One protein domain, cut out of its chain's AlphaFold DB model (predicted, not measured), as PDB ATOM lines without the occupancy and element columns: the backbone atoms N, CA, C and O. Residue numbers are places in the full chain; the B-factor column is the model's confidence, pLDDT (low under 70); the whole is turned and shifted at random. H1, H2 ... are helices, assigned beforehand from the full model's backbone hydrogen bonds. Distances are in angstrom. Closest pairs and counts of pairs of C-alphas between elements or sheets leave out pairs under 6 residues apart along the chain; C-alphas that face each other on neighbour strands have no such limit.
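AT A GLANCE: This is residues 8 to 159 of the 159 residues of an uncharacterized protein of Microbacterium sp (UniProt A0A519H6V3). A long helical hairpin, H6 and H7, has a head of five shorter helices, H1 to H5, which packs through H1 and H2 on the earlier part of H6. H7 folds back beside H6, away from the head. The printed part has 152 residues, 105 of them in seven named helices, H1 to H7 in chain order, with no named strand; the class is all helix. It is only just compact, close to loose, with a radius of gyration of the C-alphas of 17.5 A, and elongated, spanning 56 by 32 by 29 A.

HOW THE PARTS SIT: H6, residues 98 to 128, touches H7, residues 136 to 157, at a shallow tilt of 18 degrees, opposite ways; this is a hairpin, closest at the C-alphas of Val 114 and Arg 152, 5.8 A apart. With residues 101 to 112 alone H6 touches H1, residues 14 to 29, at a steep tilt of 40 degrees; the closest C-alphas, of Gly 25 and Ala 105, are 4.5 A apart. With residues 106 to 113 alone it touches H2, residues 35 to 42, closest at the C-alphas of Ala 41 and Cys 109, 5.3 A. H1 touches H3, residues 49 to 59, at 6.7 A between the C-alphas of Arg 20 and Leu 51. H4, residues 69 to 76, and H5, residues 82 to 90, form a hairpin, closest at the C-alphas of Ala 74 and Ala 85, 5.0 A. H5 touches H1 at the C-alphas of Leu 88 and Met 24, 4.8 A. H7 is apart from H1 to H5. In H1 to H7 every O i to N i+4 pair is within hydrogen-bond range.

IN THESE COORDINATES: H6 measures 45.2 A, from C-alpha 98 at (162.001, 113.348, 220.140) to C-alpha 128; H7 measures 32.3 A, ending at C-alpha 157 at (153.947, 130.966, 208.626). H1 measures 21.8 A and begins at C-alpha 14 at (139.084, 115.273, 211.558).

THE WHOLE: The C-alphas farthest apart, of Val 67 and Asp 134, are 56.5 A apart. The printed part has no cut and no long link. Mean pLDDT of the printed part is 95.2; residue 159 alone is under 70.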
ATOM      1  N   ALA A   8     140.180 104.034 221.030       93.81
ATOM      2  CA  ALA A   8     139.440 103.250 220.042       93.81
ATOM      3  C   ALA A   8     137.944 103.611 219.963       93.81
ATOM      4  O   ALA A   8     137.314 103.387 218.933       93.81
ATOM      5  N   SER A   9     137.372 104.162 221.038       93.75
ATOM      6  CA  SER A   9     135.965 104.582 221.080       93.75
ATOM      7  C   SER A   9     135.718 105.995 220.540       93.75
ATOM      8  O   SER A   9     134.564 106.396 220.385       93.75
ATOM      9  N   LEU A  10     136.781 106.767 220.277       95.56
ATOM     10  CA  LEU A  10     136.655 108.129 219.772       95.56
ATOM     11  C   LEU A  10     136.154 108.129 218.315       95.56
ATOM     12  O   LEU A  10     136.637 107.336 217.503       95.56
ATOM     13  N   PRO A  11     135.237 109.040 217.941       96.44
ATOM     14  CA  PRO A  11     134.819 109.189 216.551       96.44
ATOM     15  C   PRO A  11     136.010 109.516 215.629       96.44
ATOM     16  O   PRO A  11     136.805 110.392 215.965       96.44
ATOM     17  N   PRO A  12     136.124 108.907 214.435       95.50
ATOM     18  CA  PRO A  12     137.247 109.136 213.521       95.50
ATOM     19  C   PRO A  12     137.079 110.418 212.683       95.50
ATOM     20  O   PRO A  12     137.407 110.449 211.498       95.50
ATOM     21  N   THR A  13     136.516 111.484 213.258       97.19
ATOM     22  CA  THR A  13     136.353 112.767 212.559       97.19
ATOM     23  C   THR A  13     137.650 113.573 212.615       97.19
ATOM     24  O   THR A  13     138.439 113.438 213.548       97.19
ATOM     25  N   SER A  14     137.870 114.447 211.631       95.81
ATOM     26  CA  SER A  14     139.084 115.273 211.558       95.81
ATOM     27  C   SER A  14     139.301 116.133 212.808       95.81
ATOM     28  O   SER A  14     140.434 116.266 213.264       95.81
ATOM     29  N   ASP A  15     138.225 116.674 213.385       95.69
ATOM     30  CA  ASP A  15     138.281 117.444 214.628       95.69
ATOM     31  C   ASP A  15     138.731 116.591 215.811       95.69
ATOM     32  O   ASP A  15     139.622 117.000 216.548       95.69
ATOM     33  N   VAL A  16     138.137 115.409 215.990       97.88
ATOM     34  CA  VAL A  16     138.461 114.530 217.120       97.88
ATOM     35  C   VAL A  16     139.882 113.990 216.992       97.88
ATOM     36  O   VAL A  16     140.597 113.931 217.987       97.88
ATOM     37  N   ILE A  17     140.319 113.653 215.776       97.69
ATOM     38  CA  ILE A  17     141.698 113.234 215.498       97.69
ATOM     39  C   ILE A  17     142.680 114.356 215.852       97.69
ATOM     40  O   ILE A  17     143.638 114.110 216.576       97.69
ATOM     41  N   LEU A  18     142.412 115.593 215.415       98.00
ATOM     42  CA  LEU A  18     143.254 116.746 215.743       98.00
ATOM     43  C   LEU A  18     143.351 116.975 217.260       98.00
ATOM     44  O   LEU A  18     144.449 117.160 217.776       98.00
ATOM     45  N   GLU A  19     142.222 116.967 217.968       98.50
ATOM     46  CA  GLU A  19     142.183 117.164 219.424       98.50
ATOM     47  C   GLU A  19     142.919 116.050 220.168       98.50
ATOM     48  O   GLU A  19     143.715 116.322 221.065       98.50
ATOM     49  N   ARG A  20     142.683 114.796 219.770       98.25
ATOM     50  CA  ARG A  20     143.341 113.615 220.333       98.25
ATOM     51  C   ARG A  20     144.853 113.715 220.178       98.25
ATOM     52  O   ARG A  20     145.571 113.566 221.163       98.25
ATOM     53  N   ASP A  21     145.323 113.974 218.962       98.12
ATOM     54  CA  ASP A  21     146.752 113.993 218.650       98.12
ATOM     55  C   ASP A  21     147.447 115.175 219.330       98.12
ATOM     56  O   ASP A  21     148.550 115.025 219.850       98.12
ATOM     57  N   ALA A  22     146.790 116.339 219.397       98.31
ATOM     58  CA  ALA A  22     147.318 117.494 220.115       98.31
ATOM     59  C   ALA A  22     147.472 117.212 221.617       98.31
ATOM     60  O   ALA A  22     148.529 117.479 222.185       98.31
ATOM     61  N   LEU A  23     146.454 116.633 222.263       98.56
ATOM     62  CA  LEU A  23     146.517 116.302 223.691       98.56
ATOM     63  C   LEU A  23     147.530 115.192 223.984       98.56
ATOM     64  O   LEU A  23     148.216 115.265 225.001       98.56
ATOM     65  N   MET A  24     147.661 114.206 223.092       98.44
ATOM     66  CA  MET A  24     148.717 113.193 223.150       98.44
ATOM     67  C   MET A  24     150.105 113.843 223.087       98.44
ATOM     68  O   MET A  24     150.936 113.603 223.958       98.44
ATOM     69  N   GLY A  25     150.328 114.726 222.109       97.94
ATOM     70  CA  GLY A  25     151.588 115.451 221.952       97.94
ATOM     71  C   GLY A  25     151.927 116.316 223.167       97.94
ATOM     72  O   GLY A  25     153.060 116.290 223.640       97.94
ATOM     73  N   VAL A  26     150.948 117.032 223.727       98.12
ATOM     74  CA  VAL A  26     151.155 117.839 224.940       98.12
ATOM     75  C   VAL A  26     151.460 116.956 226.148       98.12
ATOM     76  O   VAL A  26     152.412 117.248 226.859       98.12
ATOM     77  N   LEU A  27     150.712 115.873 226.386       97.94
ATOM     78  CA  LEU A  27     150.978 114.955 227.504       97.94
ATOM     79  C   LEU A  27     152.399 114.381 227.453       97.94
ATOM     80  O   LEU A  27     153.064 114.302 228.482       97.94
ATOM     81  N   GLN A  28     152.856 113.982 226.268       97.06
ATOM     82  CA  GLN A  28     154.132 113.286 226.114       97.06
ATOM     83  C   GLN A  28     155.326 114.250 226.018       97.06
ATOM     84  O   GLN A  28     156.368 113.997 226.619       97.06
ATOM     85  N   TYR A  29     155.168 115.387 225.334       96.94
ATOM     86  CA  TYR A  29     156.273 116.297 224.999       96.94
ATOM     87  C   TYR A  29     156.109 117.713 225.553       96.94
ATOM     88  O   TYR A  29     157.012 118.522 225.411       96.94
ATOM     89  N   GLY A  30     155.013 118.040 226.243       96.00
ATOM     90  CA  GLY A  30     154.711 119.405 226.706       96.00
ATOM     91  C   GLY A  30     155.751 120.041 227.636       96.00
ATOM     92  O   GLY A  30     155.726 121.250 227.829       96.00
ATOM     93  N   HIS A  31     156.670 119.248 228.184       95.88
ATOM     94  CA  HIS A  31     157.803 119.709 228.985       95.88
ATOM     95  C   HIS A  31     158.957 120.292 228.149       95.88
ATOM     96  O   HIS A  31     159.792 121.006 228.698       95.88
ATOM     97  N   THR A  32     159.015 119.991 226.846       95.38
ATOM     98  CA  THR A  32     160.037 120.488 225.905       95.38
ATOM     99  C   THR A  32     159.521 121.601 224.992       95.38
ATOM    100  O   THR A  32     160.306 122.226 224.280       95.38
ATOM    101  N   LEU A  33     158.208 121.849 224.992       95.88
ATOM    102  CA  LEU A  33     157.561 122.857 224.154       95.88
ATOM    103  C   LEU A  33     157.611 124.243 224.804       95.88
ATOM    104  O   LEU A  33     157.717 124.364 226.022       95.88
ATOM    105  N   ASP A  34     157.454 125.288 223.987       95.44
ATOM    106  CA  ASP A  34     157.202 126.642 224.487       95.44
ATOM    107  C   ASP A  34     155.904 126.653 225.329       95.44
ATOM    108  O   ASP A  34     154.827 126.365 224.786       95.44
ATOM    109  N   PRO A  35     155.973 126.980 226.637       96.06
ATOM    110  CA  PRO A  35     154.806 126.977 227.510       96.06
ATOM    111  C   PRO A  35     153.686 127.900 227.028       96.06
ATOM    112  O   PRO A  35     152.520 127.534 227.154       96.06
ATOM    113  N   ALA A  36     154.017 129.052 226.433       95.50
ATOM    114  CA  ALA A  36     153.017 130.017 225.982       95.50
ATOM    115  C   ALA A  36     152.180 129.460 224.819       95.50
ATOM    116  O   ALA A  36     150.955 129.589 224.810       95.50
ATOM    117  N   GLU A  37     152.819 128.769 223.872       96.06
ATOM    118  CA  GLU A  37     152.131 128.137 222.740       96.06
ATOM    119  C   GLU A  37     151.202 127.000 223.197       96.06
ATOM    120  O   GLU A  37     150.095 126.846 222.667       96.06
ATOM    121  N   VAL A  38     151.638 126.216 224.189       97.81
ATOM    122  CA  VAL A  38     150.828 125.143 224.784       97.81
ATOM    123  C   VAL A  38     149.658 125.723 225.575       97.81
ATOM    124  O   VAL A  38     148.527 125.269 225.397       97.81
ATOM    125  N   ASP A  39     149.895 126.732 226.413       97.75
ATOM    126  CA  ASP A  39     148.852 127.359 227.225       97.75
ATOM    127  C   ASP A  39     147.773 127.990 226.347       97.75
ATOM    128  O   ASP A  39     146.588 127.731 226.563       97.75
ATOM    129  N   GLU A  40     148.150 128.730 225.301       97.38
ATOM    130  CA  GLU A  40     147.192 129.290 224.347       97.38
ATOM    131  C   GLU A  40     146.333 128.215 223.670       97.38
ATOM    132  O   GLU A  40     145.127 128.405 223.496       97.38
ATOM    133  N   ALA A  41     146.919 127.072 223.303       98.06
ATOM    134  CA  ALA A  41     146.162 125.962 222.734       98.06
ATOM    135  C   ALA A  41     145.235 125.300 223.768       98.06
ATOM    136  O   ALA A  41     144.097 124.956 223.442       98.06
ATOM    137  N   LEU A  42     145.683 125.153 225.018       98.31
ATOM    138  CA  LEU A  42     144.901 124.559 226.104       98.31
ATOM    139  C   LEU A  42     143.787 125.472 226.633       98.31
ATOM    140  O   LEU A  42     142.879 124.964 227.289       98.31
ATOM    141  N   GLN A  43     143.790 126.774 226.333       97.62
ATOM    142  CA  GLN A  43     142.641 127.652 226.603       97.62
ATOM    143  C   GLN A  43     141.455 127.389 225.660       97.62
ATOM    144  O   GLN A  43     140.324 127.770 225.964       97.62
ATOM    145  N   LEU A  44     141.677 126.726 224.522       98.00
ATOM    146  CA  LEU A  44     140.631 126.465 223.535       98.00
ATOM    147  C   LEU A  44     139.801 125.242 223.939       98.00
ATOM    148  O   LEU A  44     140.379 124.175 224.134       98.00
ATOM    149  N   PRO A  45     138.462 125.330 224.007       97.38
ATOM    150  CA  PRO A  45     137.642 124.169 224.327       97.38
ATOM    151  C   PRO A  45     137.771 123.087 223.247       97.38
ATOM    152  O   PRO A  45     137.836 123.379 222.046       97.38
ATOM    153  N   MET A  46     137.756 121.827 223.679       98.00
ATOM    154  CA  MET A  46     137.650 120.687 222.768       98.00
ATOM    155  C   MET A  46     136.174 120.415 222.471       98.00
ATOM    156  O   MET A  46     135.313 120.519 223.344       98.00
ATOM    157  N   ARG A  47     135.866 120.052 221.227       96.19
ATOM    158  CA  ARG A  47     134.507 119.717 220.788       96.19
ATOM    159  C   ARG A  47     134.049 118.395 221.389       96.19
ATOM    160  O   ARG A  47     132.868 118.245 221.692       96.19
ATOM    161  N   HIS A  48     134.961 117.434 221.556       97.31
ATOM    162  CA  HIS A  48     134.626 116.157 222.172       97.31
ATOM    163  C   HIS A  48     134.696 116.244 223.710       97.31
ATOM    164  O   HIS A  48     135.780 116.486 224.245       97.31
ATOM    165  N   PRO A  49     133.610 115.953 224.456       96.50
ATOM    166  CA  PRO A  49     133.573 116.146 225.912       96.50
ATOM    167  C   PRO A  49     134.657 115.389 226.688       96.50
ATOM    168  O   PRO A  49     135.183 115.896 227.677       96.50
ATOM    169  N   ALA A  50     135.016 114.181 226.236       97.56
ATOM    170  CA  ALA A  50     136.078 113.409 226.878       97.56
ATOM    171  C   ALA A  50     137.457 114.057 226.684       97.56
ATOM    172  O   ALA A  50     138.246 114.089 227.622       97.56
ATOM    173  N   LEU A  51     137.733 114.608 225.496       98.50
ATOM    174  CA  LEU A  51     138.996 115.297 225.216       98.50
ATOM    175  C   LEU A  51     139.033 116.655 225.924       98.50
ATOM    176  O   LEU A  51     140.084 117.048 226.421       98.50
ATOM    177  N   ASP A  52     137.888 117.329 226.069       98.62
ATOM    178  CA  ASP A  52     137.823 118.580 226.829       98.62
ATOM    179  C   ASP A  52     138.118 118.356 228.314       98.62
ATOM    180  O   ASP A  52     138.840 119.137 228.924       98.62
ATOM    181  N   ALA A  53     137.643 117.248 228.891       98.31
ATOM    182  CA  ALA A  53     137.985 116.885 230.263       98.31
ATOM    183  C   ALA A  53     139.495 116.634 230.449       98.31
ATOM    184  O   ALA A  53     140.057 117.035 231.468       98.31
ATOM    185  N   VAL A  54     140.160 116.013 229.466       98.62
ATOM    186  CA  VAL A  54     141.623 115.841 229.475       98.62
ATOM    187  C   VAL A  54     142.332 117.191 229.349       98.62
ATOM    188  O   VAL A  54     143.227 117.488 230.136       98.62
ATOM    189  N   ARG A  55     141.895 118.049 228.418       98.69
ATOM    190  CA  ARG A  55     142.423 119.411 228.263       98.69
ATOM    191  C   ARG A  55     142.344 120.200 229.569       98.69
ATOM    192  O   ARG A  55     143.331 120.821 229.949       98.69
ATOM    193  N   GLN A  56     141.203 120.175 230.261       98.50
ATOM    194  CA  GLN A  56     141.017 120.893 231.529       98.50
ATOM    195  C   GLN A  56     142.040 120.459 232.591       98.50
ATOM    196  O   GLN A  56     142.627 121.308 233.256       98.50
ATOM    197  N   ALA A  57     142.297 119.156 232.715       98.38
ATOM    198  CA  ALA A  57     143.291 118.621 233.647       98.38
ATOM    199  C   ALA A  57     144.729 119.054 233.306       98.38
ATOM    200  O   ALA A  57     145.519 119.356 234.201       98.38
ATOM    201  N   LEU A  58     145.054 119.125 232.012       98.19
ATOM    202  CA  LEU A  58     146.342 119.605 231.503       98.19
ATOM    203  C   LEU A  58     146.517 121.117 231.717       98.19
ATOM    204  O   LEU A  58     147.604 121.572 232.071       98.19
ATOM    205  N   ALA A  59     145.456 121.894 231.500       97.88
ATOM    206  CA  ALA A  59     145.442 123.342 231.702       97.88
ATOM    207  C   ALA A  59     145.576 123.724 233.184       97.88
ATOM    208  O   ALA A  59     146.069 124.801 233.499       97.88
ATOM    209  N   ALA A  60     145.169 122.838 234.097       97.19
ATOM    210  CA  ALA A  60     145.315 123.032 235.537       97.19
ATOM    211  C   ALA A  60     146.754 122.821 236.050       97.19
ATOM    212  O   ALA A  60     147.037 123.136 237.207       97.19
ATOM    213  N   GLN A  61     147.666 122.288 235.227       95.81
ATOM    214  CA  GLN A  61     149.064 122.097 235.617       95.81
ATOM    215  C   GLN A  61     149.860 123.386 235.401       95.81
ATOM    216  O   GLN A  61     150.057 123.811 234.265       95.81
ATOM    217  N   ALA A  62     150.347 123.980 236.492       89.94
ATOM    218  CA  ALA A  62     151.101 125.234 236.450       89.94
ATOM    219  C   ALA A  62     152.526 125.085 235.888       89.94
ATOM    220  O   ALA A  62     153.068 126.041 235.343       89.94
ATOM    221  N   ASP A  63     153.141 123.908 236.033       93.31
ATOM    222  CA  ASP A  63     154.510 123.646 235.583       93.31
ATOM    223  C   ASP A  63     154.624 122.244 234.976       93.31
ATOM    224  O   ASP A  63     154.485 121.229 235.664       93.31
ATOM    225  N   ARG A  64     154.890 122.207 233.668       95.44
ATOM    226  CA  ARG A  64     155.042 120.979 232.877       95.44
ATOM    227  C   ARG A  64     156.486 120.492 232.826       95.44
ATOM    228  O   ARG A  64     156.738 119.419 232.307       95.44
ATOM    229  N   THR A  65     157.446 121.238 233.361       95.06
ATOM    230  CA  THR A  65     158.854 120.809 233.411       95.06
ATOM    231  C   THR A  65     159.131 119.882 234.594       95.06
ATOM    232  O   THR A  65     160.128 119.157 234.615       95.06
ATOM    233  N   ARG A  66     158.222 119.852 235.576       95.62
ATOM    234  CA  ARG A  66     158.328 118.997 236.755       95.62
ATOM    235  C   ARG A  66     158.301 117.514 236.377       95.62
ATOM    236  O   ARG A  66     157.412 117.038 235.672       95.62
ATOM    237  N   VAL A  67     159.225 116.746 236.951       94.75
ATOM    238  CA  VAL A  67     159.232 115.282 236.839       94.75
ATOM    239  C   VAL A  67     157.872 114.709 237.257       94.75
ATOM    240  O   VAL A  67     157.361 115.021 238.333       94.75
ATOM    241  N   GLY A  68     157.289 113.868 236.399       95.25
ATOM    242  CA  GLY A  68     155.999 113.217 236.646       95.25
ATOM    243  C   GLY A  68     154.760 114.085 236.399       95.25
ATOM    244  O   GLY A  68     153.655 113.599 236.632       95.25
ATOM    245  N   TRP A  69     154.898 115.325 235.905       97.12
ATOM    246  CA  TRP A  69     153.755 116.217 235.646       97.12
ATOM    247  C   TRP A  69     152.675 115.556 234.774       97.12
ATOM    248  O   TRP A  69     151.491 115.689 235.062       97.12
ATOM    249  N   ALA A  70     153.073 114.813 233.735       97.25
ATOM    250  CA  ALA A  70     152.153 114.222 232.770       97.25
ATOM    251  C   ALA A  70     151.306 113.106 233.398       97.25
ATOM    252  O   ALA A  70     150.103 113.022 233.152       97.25
ATOM    253  N   SER A  71     151.917 112.295 234.270       97.94
ATOM    254  CA  SER A  71     151.211 111.290 235.068       97.94
ATOM    255  C   SER A  71     150.228 111.953 236.031       97.94
ATOM    256  O   SER A  71     149.058 111.584 236.048       97.94
ATOM    257  N   VAL A  72     150.663 112.996 236.750       98.19
ATOM    258  CA  VAL A  72     149.791 113.782 237.642       98.19
ATOM    259  C   VAL A  72     148.617 114.390 236.868       98.19
ATOM    260  O   VAL A  72     147.473 114.313 237.316       98.19
ATOM    261  N   ALA A  73     148.866 114.940 235.678       98.06
ATOM    262  CA  ALA A  73     147.832 115.503 234.820       98.06
ATOM    263  C   ALA A  73     146.814 114.433 234.401       98.06
ATOM    264  O   ALA A  73     145.614 114.621 234.609       98.06
ATOM    265  N   ALA A  74     147.274 113.290 233.882       98.19
ATOM    266  CA  ALA A  74     146.406 112.191 233.462       98.19
ATOM    267  C   ALA A  74     145.585 111.611 234.630       98.19
ATOM    268  O   ALA A  74     144.393 111.339 234.479       98.19
ATOM    269  N   GLU A  75     146.184 111.488 235.815       97.81
ATOM    270  CA  GLU A  75     145.511 111.039 237.038       97.81
ATOM    271  C   GLU A  75     144.562 112.095 237.632       97.81
ATOM    272  O   GLU A  75     143.641 111.760 238.379       97.81
ATOM    273  N   SER A  76     144.722 113.372 237.300       97.81
ATOM    274  CA  SER A  76     143.780 114.414 237.724       97.81
ATOM    275  C   SER A  76     142.509 114.468 236.864       97.81
ATOM    276  O   SER A  76     141.532 115.116 237.243       97.81
ATOM    277  N   VAL A  77     142.470 113.747 235.735       98.19
ATOM    278  CA  VAL A  77     141.283 113.680 234.875       98.19
ATOM    279  C   VAL A  77     140.130 112.995 235.607       98.19
ATOM    280  O   VAL A  77     140.252 111.898 236.166       98.19
ATOM    281  N   ARG A  78     138.970 113.657 235.590       93.69
ATOM    282  CA  ARG A  78     137.742 113.142 236.202       93.69
ATOM    283  C   ARG A  78     137.259 111.866 235.510       93.69
ATOM    284  O   ARG A  78     137.316 111.739 234.284       93.69
ATOM    285  N   GLU A  79     136.706 110.945 236.291       93.25
ATOM    286  CA  GLU A  79     135.981 109.802 235.732       93.25
ATOM    287  C   GLU A  79     134.771 110.274 234.898       93.25
ATOM    288  O   GLU A  79     134.165 111.300 235.231       93.25
ATOM    289  N   PRO A  80     134.405 109.567 233.808       94.19
ATOM    290  CA  PRO A  80     134.944 108.284 233.331       94.19
ATOM    291  C   PRO A  80     136.104 108.414 232.315       94.19
ATOM    292  O   PRO A  80     136.365 107.486 231.550       94.19
ATOM    293  N   TYR A  81     136.760 109.579 232.228       97.12
ATOM    294  CA  TYR A  81     137.713 109.891 231.151       97.12
ATOM    295  C   TYR A  81     139.182 109.665 231.526       97.12
ATOM    296  O   TYR A  81     140.058 109.817 230.675       97.12
ATOM    297  N   ARG A  82     139.471 109.263 232.769       96.69
ATOM    298  CA  ARG A  82     140.841 109.004 233.240       96.69
ATOM    299  C   ARG A  82     141.558 107.977 232.373       96.69
ATOM    300  O   ARG A  82     142.712 108.176 232.005       96.69
ATOM    301  N   SER A  83     140.872 106.898 231.992       96.00
ATOM    302  CA  SER A  83     141.476 105.882 231.129       96.00
ATOM    303  C   SER A  83     141.884 106.414 229.765       96.00
ATOM    304  O   SER A  83     142.926 106.010 229.263       96.00
ATOM    305  N   LEU A  84     141.100 107.331 229.191       98.06
ATOM    306  CA  LEU A  84     141.450 107.975 227.932       98.06
ATOM    307  C   LEU A  84     142.748 108.778 228.083       98.06
ATOM    308  O   LEU A  84     143.619 108.672 227.233       98.06
ATOM    309  N   ALA A  85     142.908 109.538 229.169       98.31
ATOM    310  CA  ALA A  85     144.129 110.309 229.408       98.31
ATOM    311  C   ALA A  85     145.369 109.423 229.569       98.31
ATOM    312  O   ALA A  85     146.423 109.744 229.028       98.31
ATOM    313  N   ILE A  86     145.231 108.290 230.262       98.06
ATOM    314  CA  ILE A  86     146.308 107.301 230.400       98.06
ATOM    315  C   ILE A  86     146.678 106.725 229.027       98.06
ATOM    316  O   ILE A  86     147.856 106.674 228.691       98.06
ATOM    317  N   GLU A  87     145.692 106.355 228.203       98.25
ATOM    318  CA  GLU A  87     145.949 105.869 226.843       98.25
ATOM    319  C   GLU A  87     146.627 106.923 225.960       98.25
ATOM    320  O   GLU A  87     147.513 106.579 225.182       98.25
ATOM    321  N   LEU A  88     146.253 108.201 226.083       98.19
ATOM    322  CA  LEU A  88     146.931 109.296 225.382       98.19
ATOM    323  C   LEU A  88     148.378 109.457 225.865       98.19
ATOM    324  O   LEU A  88     149.271 109.658 225.053       98.19
ATOM    325  N   LEU A  89     148.637 109.328 227.166       97.88
ATOM    326  CA  LEU A  89     149.989 109.432 227.716       97.88
ATOM    327  C   LEU A  89     150.907 108.294 227.242       97.88
ATOM    328  O   LEU A  89     152.082 108.529 226.991       97.88
ATOM    329  N   THR A  90     150.388 107.071 227.114       96.44
ATOM    330  CA  THR A  90     151.195 105.882 226.780       96.44
ATOM    331  C   THR A  90     151.098 105.447 225.317       96.44
ATOM    332  O   THR A  90     151.747 104.482 224.918       96.44
ATOM    333  N   GLY A  91     150.228 106.081 224.533       95.25
ATOM    334  CA  GLY A  91     149.994 105.744 223.132       95.25
ATOM    335  C   GLY A  91     151.203 106.047 222.248       95.25
ATOM    336  O   GLY A  91     152.015 106.913 222.560       95.25
ATOM    337  N   ALA A  92     151.308 105.348 221.119       92.50
ATOM    338  CA  ALA A  92     152.370 105.599 220.154       92.50
ATOM    339  C   ALA A  92     152.157 106.951 219.459       92.50
ATOM    340  O   ALA A  92     151.201 107.115 218.697       92.50
ATOM    341  N   PHE A  93     153.064 107.897 219.696       91.69
ATOM    342  CA  PHE A  93     153.112 109.147 218.950       91.69
ATOM    343  C   PHE A  93     153.960 108.957 217.679       91.69
ATOM    344  O   PHE A  93     155.088 108.470 217.772       91.69
ATOM    345  N   PRO A  94     153.443 109.283 216.481       82.44
ATOM    346  CA  PRO A  94     154.127 108.992 215.225       82.44
ATOM    347  C   PRO A  94     155.274 109.982 214.971       82.44
ATOM    348  O   PRO A  94     155.094 110.996 214.302       82.44
ATOM    349  N   ALA A  95     156.460 109.676 215.493       89.38
ATOM    350  CA  ALA A  95     157.700 110.407 215.242       89.38
ATOM    351  C   ALA A  95     158.904 109.456 215.315       89.38
ATOM    352  O   ALA A  95     158.881 108.489 216.078       89.38
ATOM    353  N   LEU A  96     159.953 109.714 214.526       85.62
ATOM    354  CA  LEU A  96     161.172 108.897 214.549       85.62
ATOM    355  C   LEU A  96     162.149 109.377 215.626       85.62
ATOM    356  O   LEU A  96     162.979 108.603 216.100       85.62
ATOM    357  N   THR A  97     162.047 110.649 216.018       93.00
ATOM    358  CA  THR A  97     162.882 111.267 217.053       93.00
ATOM    359  C   THR A  97     162.061 112.144 217.995       93.00
ATOM    360  O   THR A  97     160.969 112.604 217.664       93.00
ATOM    361  N   GLU A  98     162.613 112.432 219.172       90.19
ATOM    362  CA  GLU A  98     162.001 113.348 220.140       90.19
ATOM    363  C   GLU A  98     161.864 114.779 219.590       90.19
ATOM    364  O   GLU A  98     160.845 115.432 219.804       90.19
ATOM    365  N   ALA A  99     162.846 115.251 218.813       93.19
ATOM    366  CA  ALA A  99     162.803 116.575 218.187       93.19
ATOM    367  C   ALA A  99     161.679 116.688 217.138       93.19
ATOM    368  O   ALA A  99     160.959 117.692 217.089       93.19
ATOM    369  N   GLU A 100     161.485 115.646 216.325       94.81
ATOM    370  CA  GLU A 100     160.349 115.558 215.397       94.81
ATOM    371  C   GLU A 100     159.016 115.503 216.143       94.81
ATOM    372  O   GLU A 100     158.035 116.121 215.716       94.81
ATOM    373  N   ALA A 101     158.978 114.793 217.271       94.56
ATOM    374  CA  ALA A 101     157.781 114.669 218.081       94.56
ATOM    375  C   ALA A 101     157.370 116.012 218.699       94.56
ATOM    376  O   ALA A 101     156.211 116.414 218.580       94.56
ATOM    377  N   ALA A 102     158.330 116.748 219.265       94.62
ATOM    378  CA  ALA A 102     158.115 118.087 219.805       94.62
ATOM    379  C   ALA A 102     157.628 119.064 218.720       94.62
ATOM    380  O   ALA A 102     156.631 119.766 218.906       94.62
ATOM    381  N   THR A 103     158.266 119.045 217.546       95.19
ATOM    382  CA  THR A 103     157.857 119.864 216.391       95.19
ATOM    383  C   THR A 103     156.422 119.545 215.961       95.19
ATOM    384  O   THR A 103     155.604 120.446 215.765       95.19
ATOM    385  N   SER A 104     156.082 118.257 215.877       95.81
ATOM    386  CA  SER A 104     154.742 117.798 215.497       95.81
ATOM    387  C   SER A 104     153.684 118.165 216.541       95.81
ATOM    388  O   SER A 104     152.599 118.625 216.183       95.81
ATOM    389  N   ALA A 105     153.992 118.023 217.833       97.06
ATOM    390  CA  ALA A 105     153.106 118.412 218.929       97.06
ATOM    391  C   ALA A 105     152.816 119.923 218.917       97.06
ATOM    392  O   ALA A 105     151.660 120.340 219.054       97.06
ATOM    393  N   LEU A 106     153.834 120.748 218.666       96.50
ATOM    394  CA  LEU A 106     153.671 122.193 218.527       96.50
ATOM    395  C   LEU A 106     152.828 122.560 217.295       96.50
ATOM    396  O   LEU A 106     151.916 123.386 217.382       96.50
ATOM    397  N   ALA A 107     153.059 121.899 216.158       96.62
ATOM    398  CA  ALA A 107     152.248 122.087 214.958       96.62
ATOM    399  C   ALA A 107     150.767 121.731 215.197       96.62
ATOM    400  O   ALA A 107     149.872 122.421 214.698       96.62
ATOM    401  N   LEU A 108     150.480 120.697 215.994       97.69
ATOM    402  CA  LEU A 108     149.118 120.329 216.396       97.69
ATOM    403  C   LEU A 108     148.467 121.398 217.294       97.69
ATOM    404  O   LEU A 108     147.314 121.764 217.053       97.69
ATOM    405  N   CYS A 109     149.208 121.971 218.248       97.88
ATOM    406  CA  CYS A 109     148.740 123.097 219.070       97.88
ATOM    407  C   CYS A 109     148.358 124.311 218.203       97.88
ATOM    408  O   CYS A 109     147.281 124.894 218.356       97.88
ATOM    409  N   ARG A 110     149.189 124.646 217.212       97.56
ATOM    410  CA  ARG A 110     148.908 125.727 216.253       97.56
ATOM    411  C   ARG A 110     147.682 125.434 215.393       97.56
ATOM    412  O   ARG A 110     146.853 126.318 215.186       97.56
ATOM    413  N   ARG A 111     147.498 124.187 214.950       97.69
ATOM    414  CA  ARG A 111     146.299 123.768 214.200       97.69
ATOM    415  C   ARG A 111     145.014 123.920 215.018       97.69
ATOM    416  O   ARG A 111     143.999 124.324 214.450       97.69
ATOM    417  N   LEU A 112     145.042 123.665 216.330       98.06
ATOM    418  CA  LEU A 112     143.902 123.954 217.212       98.06
ATOM    419  C   LEU A 112     143.563 125.453 217.227       98.06
ATOM    420  O   LEU A 112     142.392 125.813 217.087       98.06
ATOM    421  N   ARG A 113     144.581 126.318 217.325       97.88
ATOM    422  CA  ARG A 113     144.426 127.785 217.297       97.88
ATOM    423  C   ARG A 113     143.871 128.278 215.962       97.88
ATOM    424  O   ARG A 113     142.904 129.039 215.948       97.88
ATOM    425  N   VAL A 114     144.385 127.774 214.839       97.62
ATOM    426  CA  VAL A 114     143.847 128.076 213.498       97.62
ATOM    427  C   VAL A 114     142.375 127.666 213.392       97.62
ATOM    428  O   VAL A 114     141.550 128.459 212.943       97.62
ATOM    429  N   ARG A 115     142.011 126.470 213.872       96.88
ATOM    430  CA  ARG A 115     140.614 126.007 213.881       96.88
ATOM    431  C   ARG A 115     139.699 126.924 214.701       96.88
ATOM    432  O   ARG A 115     138.559 127.156 214.293       96.88
ATOM    433  N   ALA A 116     140.164 127.416 215.849       97.00
ATOM    434  CA  ALA A 116     139.399 128.346 216.678       97.00
ATOM    435  C   ALA A 116     139.190 129.693 215.970       97.00
ATOM    436  O   ALA A 116     138.059 130.177 215.909       97.00
ATOM    437  N   ILE A 117     140.236 130.234 215.338       97.50
ATOM    438  CA  ILE A 117     140.140 131.445 214.511       97.50
ATOM    439  C   ILE A 117     139.139 131.243 213.365       97.50
ATOM    440  O   ILE A 117     138.257 132.076 213.154       97.50
ATOM    441  N   ASP A 118     139.214 130.116 212.657       96.38
ATOM    442  CA  ASP A 118     138.303 129.800 211.553       96.38
ATOM    443  C   ASP A 118     136.845 129.625 212.025       96.38
ATOM    444  O   ASP A 118     135.906 129.875 211.264       96.38
ATOM    445  N   ALA A 119     136.614 129.209 213.273       95.69
ATOM    446  CA  ALA A 119     135.280 129.184 213.872       95.69
ATOM    447  C   ALA A 119     134.765 130.595 214.181       95.69
ATOM    448  O   ALA A 119     133.669 130.942 213.741       95.69
ATOM    449  N   GLN A 120     135.579 131.419 214.841       96.44
ATOM    450  CA  GLN A 120     135.221 132.796 215.183       96.44
ATOM    451  C   GLN A 120     134.959 133.645 213.932       96.44
ATOM    452  O   GLN A 120     133.998 134.409 213.875       96.44
ATOM    453  N   LYS A 121     135.754 133.463 212.873       96.75
ATOM    454  CA  LYS A 121     135.514 134.118 211.581       96.75
ATOM    455  C   LYS A 121     134.160 133.746 210.983       96.75
ATOM    456  O   LYS A 121     133.460 134.626 210.494       96.75
ATOM    457  N   ARG A 122     133.783 132.461 211.000       96.12
ATOM    458  CA  ARG A 122     132.481 132.010 210.472       96.12
ATOM    459  C   ARG A 122     131.317 132.622 211.244       96.12
ATOM    460  O   ARG A 122     130.338 133.024 210.625       96.12
ATOM    461  N   GLU A 123     131.442 132.728 212.562       94.75
ATOM    462  CA  GLU A 123     130.448 133.390 213.408       94.75
ATOM    463  C   GLU A 123     130.305 134.877 213.053       94.75
ATOM    464  O   GLU A 123     129.199 135.335 212.761       94.75
ATOM    465  N   LEU A 124     131.419 135.609 212.964       95.19
ATOM    466  CA  LEU A 124     131.425 137.031 212.604       95.19
ATOM    467  C   LEU A 124     130.905 137.288 211.181       95.19
ATOM    468  O   LEU A 124     130.154 138.236 210.963       95.19
ATOM    469  N   LEU A 125     131.246 136.428 210.216       94.31
ATOM    470  CA  LEU A 125     130.708 136.494 208.852       94.31
ATOM    471  C   LEU A 125     129.203 136.210 208.806       94.31
ATOM    472  O   LEU A 125     128.498 136.769 207.972       94.31
ATOM    473  N   GLY A 126     128.696 135.356 209.695       92.81
ATOM    474  CA  GLY A 126     127.260 135.159 209.858       92.81
ATOM    475  C   GLY A 126     126.582 136.361 210.518       92.81
ATOM    476  O   GLY A 126     125.457 136.693 210.155       92.81
ATOM    477  N   ALA A 127     127.242 137.012 211.479       89.50
ATOM    478  CA  ALA A 127     126.726 138.187 212.178       89.50
ATOM    479  C   ALA A 127     126.636 139.414 211.260       89.50
ATOM    480  O   ALA A 127     125.574 140.029 211.178       89.50
ATOM    481  N   ILE A 128     127.698 139.713 210.502       91.75
ATOM    482  CA  ILE A 128     127.769 140.907 209.645       91.75
ATOM    483  C   ILE A 128     126.682 140.945 208.561       91.75
ATOM    484  O   ILE A 128     126.270 142.024 208.157       91.75
ATOM    485  N   GLN A 129     126.164 139.790 208.125       90.12
ATOM    486  CA  GLN A 129     125.074 139.713 207.140       90.12
ATOM    487  C   GLN A 129     123.753 140.326 207.631       90.12
ATOM    488  O   GLN A 129     122.869 140.583 206.820       90.12
ATOM    489  N   ARG A 130     123.595 140.527 208.946       90.31
ATOM    490  CA  ARG A 130     122.384 141.091 209.566       90.31
ATOM    491  C   ARG A 130     122.562 142.533 210.042       90.31
ATOM    492  O   ARG A 130     121.622 143.100 210.586       90.31
ATOM    493  N   VAL A 131     123.753 143.098 209.871       90.50
ATOM    494  CA  VAL A 131     124.127 144.413 210.394       90.50
ATOM    495  C   VAL A 131     124.172 145.412 209.244       90.50
ATOM    496  O   VAL A 131     124.650 145.087 208.157       90.50
ATOM    497  N   ASP A 132     123.694 146.634 209.481       89.88
ATOM    498  CA  ASP A 132     123.820 147.718 208.506       89.88
ATOM    499  C   ASP A 132     125.315 147.969 208.204       89.88
ATOM    500  O   ASP A 132     126.095 148.189 209.144       89.88
ATOM    501  N   PRO A 133     125.748 147.933 206.930       82.56
ATOM    502  CA  PRO A 133     127.141 148.136 206.551       82.56
ATOM    503  C   PRO A 133     127.772 149.426 207.086       82.56
ATOM    504  O   PRO A 133     128.970 149.401 207.393       82.56
ATOM    505  N   ASP A 134     126.997 150.500 207.238       89.94
ATOM    506  CA  ASP A 134     127.477 151.824 207.653       89.94
ATOM    507  C   ASP A 134     127.396 152.045 209.171       89.94
ATOM    508  O   ASP A 134     127.898 153.042 209.702       89.94
ATOM    509  N   SER A 135     126.840 151.076 209.900       93.44
ATOM    510  CA  SER A 135     126.796 151.112 211.359       93.44
ATOM    511  C   SER A 135     128.185 150.993 212.001       93.44
ATOM    512  O   SER A 135     129.158 150.475 211.440       93.44
ATOM    513  N   GLU A 136     128.284 151.468 213.241       92.81
ATOM    514  CA  GLU A 136     129.461 151.261 214.086       92.81
ATOM    515  C   GLU A 136     129.719 149.774 214.365       92.81
ATOM    516  O   GLU A 136     130.865 149.331 214.283       92.81
ATOM    517  N   GLU A 137     128.662 148.990 214.576       91.56
ATOM    518  CA  GLU A 137     128.744 147.537 214.740       91.56
ATOM    519  C   GLU A 137     129.351 146.868 213.496       91.56
ATOM    520  O   GLU A 137     130.297 146.084 213.604       91.56
ATOM    521  N   GLY A 138     128.894 147.242 212.296       92.12
ATOM    522  CA  GLY A 138     129.431 146.727 211.037       92.12
ATOM    523  C   GLY A 138     130.912 147.065 210.852       92.12
ATOM    524  O   GLY A 138     131.698 146.222 210.405       92.12
ATOM    525  N   ARG A 139     131.328 148.278 211.244       93.06
ATOM    526  CA  ARG A 139     132.745 148.679 211.256       93.06
ATOM    527  C   ARG A 139     133.563 147.849 212.248       93.06
ATOM    528  O   ARG A 139     134.620 147.350 211.860       93.06
ATOM    529  N   ALA A 140     133.072 147.653 213.470       93.50
ATOM    530  CA  ALA A 140     133.748 146.866 214.500       93.50
ATOM    531  C   ALA A 140     133.955 145.404 214.067       93.50
ATOM    532  O   ALA A 140     135.066 144.882 214.165       93.50
ATOM    533  N   VAL A 141     132.933 144.761 213.488       93.31
ATOM    534  CA  VAL A 141     133.041 143.375 213.001       93.31
ATOM    535  C   VAL A 141     134.105 143.237 211.904       93.31
ATOM    536  O   VAL A 141     134.878 142.277 211.915       93.31
ATOM    537  N   ARG A 142     134.207 144.199 210.974       92.06
ATOM    538  CA  ARG A 142     135.240 144.189 209.919       92.06
ATOM    539  C   ARG A 142     136.659 144.324 210.475       92.06
ATOM    540  O   ARG A 142     137.567 143.671 209.960       92.06
ATOM    541  N   VAL A 143     136.851 145.138 211.515       94.81
ATOM    542  CA  VAL A 143     138.145 145.253 212.209       94.81
ATOM    543  C   VAL A 143     138.522 143.912 212.838       94.81
ATOM    544  O   VAL A 143     139.591 143.386 212.532       94.81
ATOM    545  N   SER A 144     137.613 143.297 213.598       94.88
ATOM    546  CA  SER A 144     137.837 141.981 214.211       94.88
ATOM    547  C   SER A 144     138.156 140.893 213.180       94.88
ATOM    548  O   SER A 144     139.072 140.097 213.378       94.88
ATOM    549  N   LEU A 145     137.456 140.868 212.038       95.12
ATOM    550  CA  LEU A 145     137.751 139.934 210.941       95.12
ATOM    551  C   LEU A 145     139.179 140.109 210.404       95.12
ATOM    552  O   LEU A 145     139.889 139.119 210.222       95.12
ATOM    553  N   ARG A 146     139.629 141.356 210.206       95.75
ATOM    554  CA  ARG A 146     140.996 141.655 209.753       95.75
ATOM    555  C   ARG A 146     142.047 141.219 210.775       95.75
ATOM    556  O   ARG A 146     143.086 140.690 210.383       95.75
ATOM    557  N   GLU A 147     141.800 141.434 212.063       96.62
ATOM    558  CA  GLU A 147     142.703 140.987 213.131       96.62
ATOM    559  C   GLU A 147     142.844 139.463 213.147       96.62
ATOM    560  O   GLU A 147     143.959 138.939 213.224       96.62
ATOM    561  N   LEU A 148     141.730 138.745 212.998       96.69
ATOM    562  CA  LEU A 148     141.727 137.287 212.896       96.69
ATOM    563  C   LEU A 148     142.495 136.796 211.663       96.69
ATOM    564  O   LEU A 148     143.228 135.815 211.761       96.69
ATOM    565  N   ASP A 149     142.402 137.491 210.528       96.00
ATOM    566  CA  ASP A 149     143.177 137.163 209.324       96.00
ATOM    567  C   ASP A 149     144.688 137.342 209.501       96.00
ATOM    568  O   ASP A 149     145.475 136.564 208.959       96.00
ATOM    569  N   VAL A 150     145.119 138.359 210.250       96.56
ATOM    570  CA  VAL A 150     146.539 138.536 210.590       96.56
ATOM    571  C   VAL A 150     147.004 137.399 211.498       96.56
ATOM    572  O   VAL A 150     147.980 136.732 211.163       96.56
ATOM    573  N   ARG A 151     146.271 137.113 212.583       94.88
ATOM    574  CA  ARG A 151     146.616 136.036 213.534       94.88
ATOM    575  C   ARG A 151     146.643 134.656 212.876       94.88
ATOM    576  O   ARG A 151     147.504 133.833 213.169       94.88
ATOM    577  N   ARG A 152     145.711 134.384 211.958       95.19
ATOM    578  CA  ARG A 152     145.686 133.119 211.212       95.19
ATOM    579  C   ARG A 152     146.925 132.961 210.334       95.19
ATOM    580  O   ARG A 152     147.482 131.869 210.271       95.19
ATOM    581  N   ARG A 153     147.335 134.031 209.641       93.44
ATOM    582  CA  ARG A 153     148.519 134.017 208.768       93.44
ATOM    583  C   ARG A 153     149.803 133.828 209.561       93.44
ATOM    584  O   ARG A 153     150.576 132.951 209.198       93.44
ATOM    585  N   SER A 154     149.967 134.539 210.675       93.31
ATOM    586  CA  SER A 154     151.153 134.372 211.523       93.31
ATOM    587  C   SER A 154     151.297 132.938 212.035       93.31
ATOM    588  O   SER A 154     152.403 132.428 212.112       93.31
ATOM    589  N   LEU A 155     150.191 132.250 212.341       91.44
ATOM    590  CA  LEU A 155     150.243 130.840 212.742       91.44
ATOM    591  C   LEU A 155     150.613 129.897 211.601       91.44
ATOM    592  O   LEU A 155     151.290 128.908 211.853       91.44
ATOM    593  N   ALA A 156     150.164 130.183 210.378       85.69
ATOM    594  CA  ALA A 156     150.469 129.375 209.201       85.69
ATOM    595  C   ALA A 156     151.931 129.525 208.749       85.69
ATOM    596  O   ALA A 156     152.511 128.564 208.267       85.69
ATOM    597  N   GLU A 157     152.531 130.703 208.932       86.25
ATOM    598  CA  GLU A 157     153.947 130.966 208.626       86.25
ATOM    599  C   GLU A 157     154.915 130.269 209.596       86.25
ATOM    600  O   GLU A 157     156.092 130.106 209.285       86.25
ATOM    601  N   LEU A 158     154.426 129.852 210.767       77.75
ATOM    602  CA  LEU A 158     155.192 129.106 211.765       77.75
ATOM    603  C   LEU A 158     155.141 127.580 211.551       77.75
ATOM    604  O   LEU A 158     155.721 126.847 212.356       77.75
ATOM    605  N   GLN A 159     154.398 127.089 210.555       66.00
ATOM    606  CA  GLN A 159     154.277 125.658 210.237       66.00
ATOM    607  C   GLN A 159     155.303 125.236 209.190       66.00
ATOM    608  O   GLN A 159     155.807 124.103 209.337       66.00
TER     609      GLN A 159